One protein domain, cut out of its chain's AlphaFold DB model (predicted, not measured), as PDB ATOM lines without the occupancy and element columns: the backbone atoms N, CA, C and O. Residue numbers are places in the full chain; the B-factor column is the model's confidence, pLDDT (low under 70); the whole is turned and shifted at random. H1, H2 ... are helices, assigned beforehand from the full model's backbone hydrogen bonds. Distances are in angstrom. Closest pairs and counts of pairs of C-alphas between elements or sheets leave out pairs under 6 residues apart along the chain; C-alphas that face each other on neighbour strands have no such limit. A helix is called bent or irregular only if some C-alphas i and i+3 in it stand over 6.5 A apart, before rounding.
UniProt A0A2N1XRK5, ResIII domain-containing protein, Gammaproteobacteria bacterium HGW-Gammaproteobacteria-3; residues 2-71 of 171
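Overview. This is residues 2 to 71 of the 171 residues of the protein "ResIII domain-containing protein" of Gammaproteobacteria bacterium HGW-Gammaproteobacteria-3 (UniProt A0A2N1XRK5). Helices H2 and H3 lie side by side, running the same way, and the longest helix, H1, runs slantwise past them the opposite way, the three centres making a triangle. A long loop, residues 38 to 52, swings round the side away from H1 to bring the chain from the end of H2 back to the start of H3. The printed part has 70 residues with three named helices, in the order H1, H2, H3, and no named strand; the class is all helix. It is compact, with a radius of gyration of the C-alphas of 11.6 A, and spans 35 by 27 by 19 A.

Arrangement. H1, residues 2 to 21, and H2, residues 27 to 37, are close but not clearly touching: their closest C-alphas, of Asp 10 and Arg 30, are 7.9 A apart. They run opposite ways at a steep tilt of 56 degrees. H3, residues 53 to 66, touches H1, the closest C-alphas being those of Phe 13 and Leu 62, 6.7 A apart. These two run opposite ways at a steep tilt of 44 degrees. H2 and H3 touch, with 15 pairs of C-alphas within 8 A; the closest, of Phe 33 and Ile 59, are 5.7 A apart. They run the same way at a tilt of 37 degrees, only just steep. In H1 and H2 every O i to N i+4 pair is within hydrogen-bond range; in H3, 7 of 10 are.

Along the chain. H1 begins at C-alpha 2, (-54.434, -31.281, 14.748), and is 28.0 A long from first to last C-alpha. H2 measures 15.5 A and begins at C-alpha 27, (-42.904, -31.875, -3.442). H3 measures 21.3 A and ends at C-alpha 66, (-51.082, -43.221, 9.727). H3 is neither bent nor irregular, but only just: C-alphas 54 and 57 are 6.1 A apart.

Size, cuts and confidence. The two C-alphas farthest apart, of Ser 2 and Thr 49, are 35.2 A apart. The printed part has no cut. The link from H1 to H2 is tight, and that from H2 to H3 is long, with 15 residues. The mean pLDDT of the printed part is 91.3; residues 2 to 4 are under 70.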
ATOM      1  N   SER A   2     -54.708 -30.594  16.036       62.00
ATOM      2  CA  SER A   2     -54.434 -31.281  14.748       62.00
ATOM      3  C   SER A   2     -53.152 -30.844  14.024       62.00
ATOM      4  O   SER A   2     -52.510 -31.668  13.384       62.00
ATOM      5  N   MET A   3     -52.742 -29.577  14.149       63.25
ATOM      6  CA  MET A   3     -51.587 -29.052  13.407       63.25
ATOM      7  C   MET A   3     -50.247 -29.645  13.877       63.25
ATOM      8  O   MET A   3     -49.391 -29.928  13.053       63.25
ATOM      9  N   ILE A   4     -50.096 -29.909  15.181       62.97
ATOM     10  CA  ILE A   4     -48.892 -30.531  15.764       62.97
ATOM     11  C   ILE A   4     -48.771 -32.001  15.327       62.97
ATOM     12  O   ILE A   4     -47.683 -32.452  14.984       62.97
ATOM     13  N   ILE A   5     -49.893 -32.732  15.274       70.25
ATOM     14  CA  ILE A   5     -49.925 -34.131  14.816       70.25
ATOM     15  C   ILE A   5     -49.561 -34.218  13.328       70.25
ATOM     16  O   ILE A   5     -48.720 -35.036  12.967       70.25
ATOM     17  N   LYS A   6     -50.127 -33.339  12.482       72.50
ATOM     18  CA  LYS A   6     -49.759 -33.266  11.057       72.50
ATOM     19  C   LYS A   6     -48.276 -32.935  10.863       72.50
ATOM     20  O   LYS A   6     -47.633 -33.543  10.017       72.50
ATOM     21  N   ASN A   7     -47.717 -32.034  11.674       77.19
ATOM     22  CA  ASN A   7     -46.301 -31.673  11.573       77.19
ATOM     23  C   ASN A   7     -45.376 -32.864  11.890       77.19
ATOM     24  O   ASN A   7     -44.410 -33.098  11.173       77.19
ATOM     25  N   ASN A   8     -45.721 -33.661  12.906       88.81
ATOM     26  CA  ASN A   8     -44.975 -34.869  13.262       88.81
ATOM     27  C   ASN A   8     -45.083 -35.975  12.192       88.81
ATOM     28  O   ASN A   8     -44.114 -36.679  11.923       88.81
ATOM     29  N   GLN A   9     -46.251 -36.135  11.559       91.44
ATOM     30  CA  GLN A   9     -46.438 -37.103  10.467       91.44
ATOM     31  C   GLN A   9     -45.609 -36.746   9.229       91.44
ATOM     32  O   GLN A   9     -45.055 -37.640   8.594       91.44
ATOM     33  N   ASP A  10     -45.506 -35.458   8.903       91.94
ATOM     34  CA  ASP A  10     -44.681 -34.977   7.795       91.94
ATOM     35  C   ASP A  10     -43.181 -35.207   8.048       91.94
ATOM     36  O   ASP A  10     -42.465 -35.606   7.132       91.94
ATOM     37  N   GLU A  11     -42.701 -34.987   9.276       94.00
ATOM     38  CA  GLU A  11     -41.305 -35.262   9.652       94.00
ATOM     39  C   GLU A  11     -40.988 -36.762   9.560       94.00
ATOM     40  O   GLU A  11     -40.045 -37.153   8.870       94.00
ATOM     41  N   LEU A  12     -41.839 -37.614  10.148       95.50
ATOM     42  CA  LEU A  12     -41.699 -39.072  10.048       95.50
ATOM     43  C   LEU A  12     -41.771 -39.566   8.599       95.50
ATOM     44  O   LEU A  12     -41.051 -40.493   8.225       95.50
ATOM     45  N   PHE A  13     -42.623 -38.952   7.771       96.44
ATOM     46  CA  PHE A  13     -42.684 -39.256   6.348       96.44
ATOM     47  C   PHE A  13     -41.344 -38.987   5.668       96.44
ATOM     48  O   PHE A  13     -40.849 -39.880   4.987       96.44
ATOM     49  N   GLU A  14     -40.743 -37.809   5.847       96.56
ATOM     50  CA  GLU A  14     -39.458 -37.486   5.211       96.56
ATOM     51  C   GLU A  14     -38.341 -38.429   5.678       96.56
ATOM     52  O   GLU A  14     -37.569 -38.923   4.851       96.56
ATOM     53  N   ASP A  15     -38.289 -38.742   6.975       95.69
ATOM     54  CA  ASP A  15     -37.279 -39.636   7.544       95.69
ATOM     55  C   ASP A  15     -37.416 -41.063   7.004       95.69
ATOM     56  O   ASP A  15     -36.464 -41.622   6.446       95.69
ATOM     57  N   TRP A  16     -38.610 -41.656   7.090       96.88
ATOM     58  CA  TRP A  16     -38.849 -43.007   6.580       96.88
ATOM     59  C   TRP A  16     -38.722 -43.078   5.064       96.88
ATOM     60  O   TRP A  16     -38.138 -44.028   4.538       96.88
ATOM     61  N   PHE A  17     -39.206 -42.065   4.342       96.62
ATOM     62  CA  PHE A  17     -39.065 -41.994   2.892       96.62
ATOM     63  C   PHE A  17     -37.592 -41.959   2.489       96.62
ATOM     64  O   PHE A  17     -37.192 -42.689   1.578       96.62
ATOM     65  N   LYS A  18     -36.762 -41.176   3.185       95.88
ATOM     66  CA  LYS A  18     -35.323 -41.099   2.926       95.88
ATOM     67  C   LYS A  18     -34.604 -42.401   3.262       95.88
ATOM     68  O   LYS A  18     -33.751 -42.817   2.484       95.88
ATOM     69  N   VAL A  19     -34.960 -43.082   4.351       95.31
ATOM     70  CA  VAL A  19     -34.396 -44.406   4.682       95.31
ATOM     71  C   VAL A  19     -34.746 -45.436   3.602       95.31
ATOM     72  O   VAL A  19     -33.879 -46.163   3.109       95.31
ATOM     73  N   ILE A  20     -36.008 -45.467   3.168       95.44
ATOM     74  CA  ILE A  20     -36.498 -46.434   2.180       95.44
ATOM     75  C   ILE A  20     -35.945 -46.142   0.782       95.44
ATOM     76  O   ILE A  20     -35.531 -47.058   0.072       95.44
ATOM     77  N   THR A  21     -35.931 -44.890   0.342       94.00
ATOM     78  CA  THR A  21     -35.560 -44.553  -1.043       94.00
ATOM     79  C   THR A  21     -34.091 -44.175  -1.197       94.00
ATOM     80  O   THR A  21     -33.541 -44.342  -2.281       94.00
ATOM     81  N   GLY A  22     -33.436 -43.725  -0.126       94.12
ATOM     82  CA  GLY A  22     -32.097 -43.133  -0.150       94.12
ATOM     83  C   GLY A  22     -32.080 -41.647  -0.527       94.12
ATOM     84  O   GLY A  22     -31.013 -41.034  -0.515       94.12
ATOM     85  N   PHE A  23     -33.234 -41.050  -0.844       93.25
ATOM     86  CA  PHE A  23     -33.345 -39.683  -1.357       93.25
ATOM     87  C   PHE A  23     -34.385 -38.875  -0.568       93.25
ATOM     88  O   PHE A  23     -35.345 -39.451  -0.056       93.25
ATOM     89  N   PRO A  24     -34.231 -37.543  -0.464       94.25
ATOM     90  CA  PRO A  24     -35.302 -36.691   0.049       94.25
ATOM     91  C   PRO A  24     -36.528 -36.764  -0.868       94.25
ATOM     92  O   PRO A  24     -36.393 -36.974  -2.080       94.25
ATOM     93  N   SER A  25     -37.720 -36.564  -0.305       95.62
ATOM     94  CA  SER A  25     -38.937 -36.605  -1.105       95.62
ATOM     95  C   SER A  25     -39.064 -35.377  -2.021       95.62
ATOM     96  O   SER A  25     -38.621 -34.263  -1.728       95.62
ATOM     97  N   PHE A  26     -39.695 -35.567  -3.175       95.38
ATOM     98  CA  PHE A  26     -40.140 -34.483  -4.037       95.38
ATOM     99  C   PHE A  26     -41.444 -33.875  -3.517       95.38
ATOM    100  O   PHE A  26     -42.306 -34.557  -2.966       95.38
ATOM    101  N   ARG A  27     -41.677 -32.595  -3.836       93.81
ATOM    102  CA  ARG A  27     -42.904 -31.875  -3.442       93.81
ATOM    103  C   ARG A  27     -44.196 -32.595  -3.839       93.81
ATOM    104  O   ARG A  27     -45.176 -32.544  -3.104       93.81
ATOM    105  N   TRP A  28     -44.219 -33.260  -4.997       95.00
ATOM    106  CA  TRP A  28     -45.402 -34.002  -5.438       95.00
ATOM    107  C   TRP A  28     -45.644 -35.265  -4.601       95.00
ATOM    108  O   TRP A  28     -46.801 -35.623  -4.395       95.00
ATOM    109  N   GLN A  29     -44.579 -35.904  -4.104       96.75
ATOM    110  CA  GLN A  29     -44.645 -37.111  -3.278       96.75
ATOM    111  C   GLN A  29     -45.205 -36.770  -1.901       96.75
ATOM    112  O   GLN A  29     -46.156 -37.405  -1.459       96.75
ATOM    113  N   ARG A  30     -44.703 -35.688  -1.292       96.06
ATOM    114  CA  ARG A  30     -45.258 -35.140  -0.051       96.06
ATOM    115  C   ARG A  30     -46.716 -34.716  -0.212       96.06
ATOM    116  O   ARG A  30     -47.554 -35.068   0.604       96.06
ATOM    117  N   ARG A  31     -47.058 -34.032  -1.310       95.19
ATOM    118  CA  ARG A  31     -48.454 -33.673  -1.598       95.19
ATOM    119  C   ARG A  31     -49.349 -34.907  -1.725       95.19
ATOM    120  O   ARG A  31     -50.476 -34.876  -1.249       95.19
ATOM    121  N   LEU A  32     -48.873 -35.974  -2.369       96.94
ATOM    122  CA  LEU A  32     -49.624 -37.224  -2.475       96.94
ATOM    123  C   LEU A  32     -49.804 -37.895  -1.107       96.94
ATOM    124  O   LEU A  32     -50.900 -38.356  -0.812       96.94
ATOM    125  N   PHE A  33     -48.767 -37.893  -0.265       97.56
ATOM    126  CA  PHE A  33     -48.854 -38.368   1.116       97.56
ATOM    127  C   PHE A  33     -49.945 -37.625   1.898       97.56
ATOM    128  O   PHE A  33     -50.846 -38.265   2.432       97.56
ATOM    129  N   THR A  34     -49.939 -36.287   1.883       96.00
ATOM    130  CA  THR A  34     -50.970 -35.478   2.557       96.00
ATOM    131  C   THR A  34     -52.374 -35.795   2.042       96.00
ATOM    132  O   THR A  34     -53.289 -35.966   2.839       96.00
ATOM    133  N   ARG A  35     -52.548 -35.938   0.720       96.06
ATOM    134  CA  ARG A  35     -53.847 -36.301   0.131       96.06
ATOM    135  C   ARG A  35     -54.344 -37.661   0.629       96.06
ATOM    136  O   ARG A  35     -55.501 -37.778   1.007       96.06
ATOM    137  N   PHE A  36     -53.466 -38.659   0.724       96.81
ATOM    138  CA  PHE A  36     -53.818 -39.962   1.296       96.81
ATOM    139  C   PHE A  36     -54.187 -39.902   2.786       96.81
ATOM    140  O   PHE A  36     -55.058 -40.656   3.223       96.81
ATOM    141  N   LEU A  37     -53.561 -39.020   3.571       95.81
ATOM    142  CA  LEU A  37     -53.962 -38.801   4.967       95.81
ATOM    143  C   LEU A  37     -55.351 -38.166   5.083       95.81
ATOM    144  O   LEU A  37     -56.086 -38.490   6.008       95.81
ATOM    145  N   ASP A  38     -55.712 -37.306   4.133       93.81
ATOM    146  CA  ASP A  38     -57.002 -36.613   4.083       93.81
ATOM    147  C   ASP A  38     -58.084 -37.417   3.316       93.81
ATOM    148  O   ASP A  38     -59.082 -36.851   2.878       93.81
ATOM    149  N   GLU A  39     -57.888 -38.733   3.139       91.75
ATOM    150  CA  GLU A  39     -58.793 -39.661   2.424       91.75
ATOM    151  C   GLU A  39     -59.080 -39.283   0.955       91.75
ATOM    152  O   GLU A  39     -60.010 -39.787   0.325       91.75
ATOM    153  N   ASP A  40     -58.232 -38.443   0.363       94.25
ATOM    154  CA  ASP A  40     -58.308 -38.006  -1.027       94.25
ATOM    155  C   ASP A  40     -57.366 -38.849  -1.897       94.25
ATOM    156  O   ASP A  40     -56.178 -38.558  -2.062       94.25
ATOM    157  N   VAL A  41     -57.897 -39.932  -2.467       93.25
ATOM    158  CA  VAL A  41     -57.166 -40.767  -3.429       93.25
ATOM    159  C   VAL A  41     -57.368 -40.201  -4.842       93.25
ATOM    160  O   VAL A  41     -58.464 -40.318  -5.395       93.25
ATOM    161  N   PRO A  42     -56.335 -39.615  -5.479       93.44
ATOM    162  CA  PRO A  42     -56.479 -39.075  -6.823       93.44
ATOM    163  C   PRO A  42     -56.823 -40.156  -7.844       93.44
ATOM    164  O   PRO A  42     -56.111 -41.151  -7.962       93.44
ATOM    165  N   ALA A  43     -57.823 -39.881  -8.682       92.25
ATOM    166  CA  ALA A  43     -58.120 -40.708  -9.852       92.25
ATOM    167  C   ALA A  43     -56.985 -40.697 -10.896       92.25
ATOM    168  O   ALA A  43     -56.845 -41.640 -11.670       92.25
ATOM    169  N   MET A  44     -56.167 -39.635 -10.929       90.19
ATOM    170  CA  MET A  44     -55.058 -39.491 -11.871       90.19
ATOM    171  C   MET A  44     -53.863 -38.775 -11.236       90.19
ATOM    172  O   MET A  44     -54.011 -37.768 -10.540       90.19
ATOM    173  N   LEU A  45     -52.664 -39.279 -11.530       88.44
ATOM    174  CA  LEU A  45     -51.387 -38.645 -11.206       88.44
ATOM    175  C   LEU A  45     -50.646 -38.308 -12.499       88.44
ATOM    176  O   LEU A  45     -49.928 -39.145 -13.054       88.44
ATOM    177  N   ASP A  46     -50.826 -37.077 -12.973       86.25
ATOM    178  CA  ASP A  46     -50.121 -36.578 -14.151       86.25
ATOM    179  C   ASP A  46     -48.727 -36.069 -13.762       86.25
ATOM    180  O   ASP A  46     -48.558 -35.040 -13.106       86.25
ATOM    181  N   LEU A  47     -47.717 -36.867 -14.096       86.19
ATOM    182  CA  LEU A  47     -46.319 -36.624 -13.764       86.19
ATOM    183  C   LEU A  47     -45.473 -36.938 -15.003       86.19
ATOM    184  O   LEU A  47     -45.710 -37.963 -15.649       86.19
ATOM    185  N   PRO A  48     -44.444 -36.146 -15.323       81.88
ATOM    186  CA  PRO A  48     -43.436 -36.537 -16.300       81.88
ATOM    187  C   PRO A  48     -42.769 -37.881 -15.968       81.88
ATOM    188  O   PRO A  48     -42.721 -38.329 -14.815       81.88
ATOM    189  N   THR A  49     -42.237 -38.550 -16.991       80.12
ATOM    190  CA  THR A  49     -41.321 -39.680 -16.792       80.12
ATOM    191  C   THR A  49     -40.053 -39.210 -16.070       80.12
ATOM    192  O   THR A  49     -39.710 -38.031 -16.080       80.12
ATOM    193  N   GLY A  50     -39.375 -40.124 -15.373       77.81
ATOM    194  CA  GLY A  50     -38.142 -39.801 -14.644       77.81
ATOM    195  C   GLY A  50     -38.328 -39.159 -13.261       77.81
ATOM    196  O   GLY A  50     -37.365 -39.091 -12.510       77.81
ATOM    197  N   LEU A  51     -39.547 -38.782 -12.854       83.31
ATOM    198  CA  LEU A  51     -39.815 -38.230 -11.510       83.31
ATOM    199  C   LEU A  51     -40.042 -39.287 -10.415       83.31
ATOM    200  O   LEU A  51     -40.527 -38.966  -9.333       83.31
ATOM    201  N   GLY A  52     -39.721 -40.554 -10.694       82.94
ATOM    202  CA  GLY A  52     -39.819 -41.635  -9.712       82.94
ATOM    203  C   GLY A  52     -41.252 -42.056  -9.380       82.94
ATOM    204  O   GLY A  52     -41.562 -42.276  -8.214       82.94
ATOM    205  N   LYS A  53     -42.144 -42.190 -10.372       89.31
ATOM    206  CA  LYS A  53     -43.562 -42.563 -10.159       89.31
ATOM    207  C   LYS A  53     -43.755 -43.846  -9.339       89.31
ATOM    208  O   LYS A  53     -44.714 -43.941  -8.585       89.31
ATOM    209  N   THR A  54     -42.827 -44.799  -9.416       90.88
ATOM    210  CA  THR A  54     -42.887 -46.046  -8.632       90.88
ATOM    211  C   THR A  54     -42.852 -45.803  -7.117       90.88
ATOM    212  O   THR A  54     -43.352 -46.620  -6.350       90.88
ATOM    213  N   SER A  55     -42.357 -44.641  -6.670       94.19
ATOM    214  CA  SER A  55     -42.417 -44.214  -5.263       94.19
ATOM    215  C   SER A  55     -43.838 -44.113  -4.704       94.19
ATOM    216  O   SER A  55     -43.987 -44.102  -3.487       94.19
ATOM    217  N   VAL A  56     -44.884 -44.121  -5.545       96.00
ATOM    218  CA  VAL A  56     -46.283 -44.260  -5.102       96.00
ATOM    219  C   VAL A  56     -46.459 -45.457  -4.164       96.00
ATOM    220  O   VAL A  56     -47.208 -45.345  -3.201       96.00
ATOM    221  N   MET A  57     -45.724 -46.558  -4.372       97.12
ATOM    222  CA  MET A  57     -45.732 -47.712  -3.462       97.12
ATOM    223  C   MET A  57     -45.280 -47.347  -2.047       97.12
ATOM    224  O   MET A  57     -45.935 -47.709  -1.072       97.12
ATOM    225  N   VAL A  58     -44.180 -46.597  -1.947       97.44
ATOM    226  CA  VAL A  58     -43.635 -46.119  -0.673       97.44
ATOM    227  C   VAL A  58     -44.618 -45.144  -0.034       97.44
ATOM    228  O   VAL A  58     -44.988 -45.315   1.119       97.44
ATOM    229  N   ILE A  59     -45.098 -44.163  -0.800       97.62
ATOM    230  CA  ILE A  59     -45.995 -43.108  -0.311       97.62
ATOM    231  C   ILE A  59     -47.302 -43.697   0.222       97.62
ATOM    232  O   ILE A  59     -47.734 -43.325   1.310       97.62
ATOM    233  N   TRP A  60     -47.912 -44.630  -0.514       97.69
ATOM    234  CA  TRP A  60     -49.112 -45.338  -0.073       97.69
ATOM    235  C   TRP A  60     -48.865 -46.091   1.234       97.69
ATOM    236  O   TRP A  60     -49.664 -45.972   2.159       97.69
ATOM    237  N   LEU A  61     -47.753 -46.829   1.339       97.38
ATOM    238  CA  LEU A  61     -47.454 -47.614   2.534       97.38
ATOM    239  C   LEU A  61     -47.235 -46.713   3.759       97.38
ATOM    240  O   LEU A  61     -47.802 -46.977   4.817       97.38
ATOM    241  N   LEU A  62     -46.467 -45.631   3.605       97.50
ATOM    242  CA  LEU A  62     -46.239 -44.657   4.676       97.50
ATOM    243  C   LEU A  62     -47.543 -43.969   5.093       97.50
ATOM    244  O   LEU A  62     -47.819 -43.855   6.283       97.50
ATOM    245  N   ALA A  63     -48.381 -43.557   4.138       97.50
ATOM    246  CA  ALA A  63     -49.680 -42.961   4.447       97.50
ATOM    247  C   ALA A  63     -50.592 -43.949   5.180       97.50
ATOM    248  O   ALA A  63     -51.244 -43.584   6.153       97.50
ATOM    249  N   ARG A  64     -50.595 -45.220   4.769       96.62
ATOM    250  CA  ARG A  64     -51.411 -46.270   5.383       96.62
ATOM    251  C   ARG A  64     -51.038 -46.558   6.840       96.62
ATOM    252  O   ARG A  64     -51.910 -46.937   7.619       96.62
ATOM    253  N   ALA A  65     -49.778 -46.359   7.218       96.19
ATOM    254  CA  ALA A  65     -49.339 -46.474   8.610       96.19
ATOM    255  C   ALA A  65     -50.028 -45.450   9.532       96.19
ATOM    256  O   ALA A  65     -50.245 -45.722  10.710       96.19
ATOM    257  N   PHE A  66     -50.402 -44.289   8.991       96.06
ATOM    258  CA  PHE A  66     -51.082 -43.221   9.727       96.06
ATOM    259  C   PHE A  66     -52.583 -43.150   9.456       96.06
ATOM    260  O   PHE A  66     -53.326 -42.639  10.291       96.06
ATOM    261  N   ASN A  67     -53.025 -43.663   8.309       95.44
ATOM    262  CA  ASN A  67     -54.419 -43.709   7.909       95.44
ATOM    263  C   ASN A  67     -54.875 -45.160   7.635       95.44
ATOM    264  O   ASN A  67     -54.786 -45.642   6.499       95.44
ATOM    265  N   PRO A  68     -55.406 -45.866   8.654       91.94
ATOM    266  CA  PRO A  68     -55.903 -47.232   8.506       91.94
ATOM    267  C   PRO A  68     -57.113 -47.382   7.573       91.94
ATOM    268  O   PRO A  68     -57.409 -48.521   7.195       91.94
ATOM    269  N   THR A  69     -57.805 -46.288   7.213       93.69
ATOM    270  CA  THR A  69     -58.955 -46.316   6.286       93.69
ATOM    271  C   THR A  69     -58.521 -46.526   4.836       93.69
ATOM    272  O   THR A  69     -59.310 -47.014   4.025       93.69
ATOM    273  N   LEU A  70     -57.245 -46.271   4.513       95.00
ATOM    274  CA  LEU A  70     -56.699 -46.582   3.197       95.00
ATOM    275  C   LEU A  70     -56.765 -48.091   2.901       95.00
ATOM    276  O   LEU A  70     -56.506 -48.925   3.788       95.00
ATOM    277  N   PRO A  71     -57.026 -48.465   1.630       94.19
ATOM    278  CA  PRO A  71     -57.093 -49.859   1.214       94.19
ATOM    279  C   PRO A  71     -55.876 -50.659   1.669       94.19
ATOM    280  O   PRO A  71     -54.744 -50.178   1.646       94.19
TER     281      PRO A  71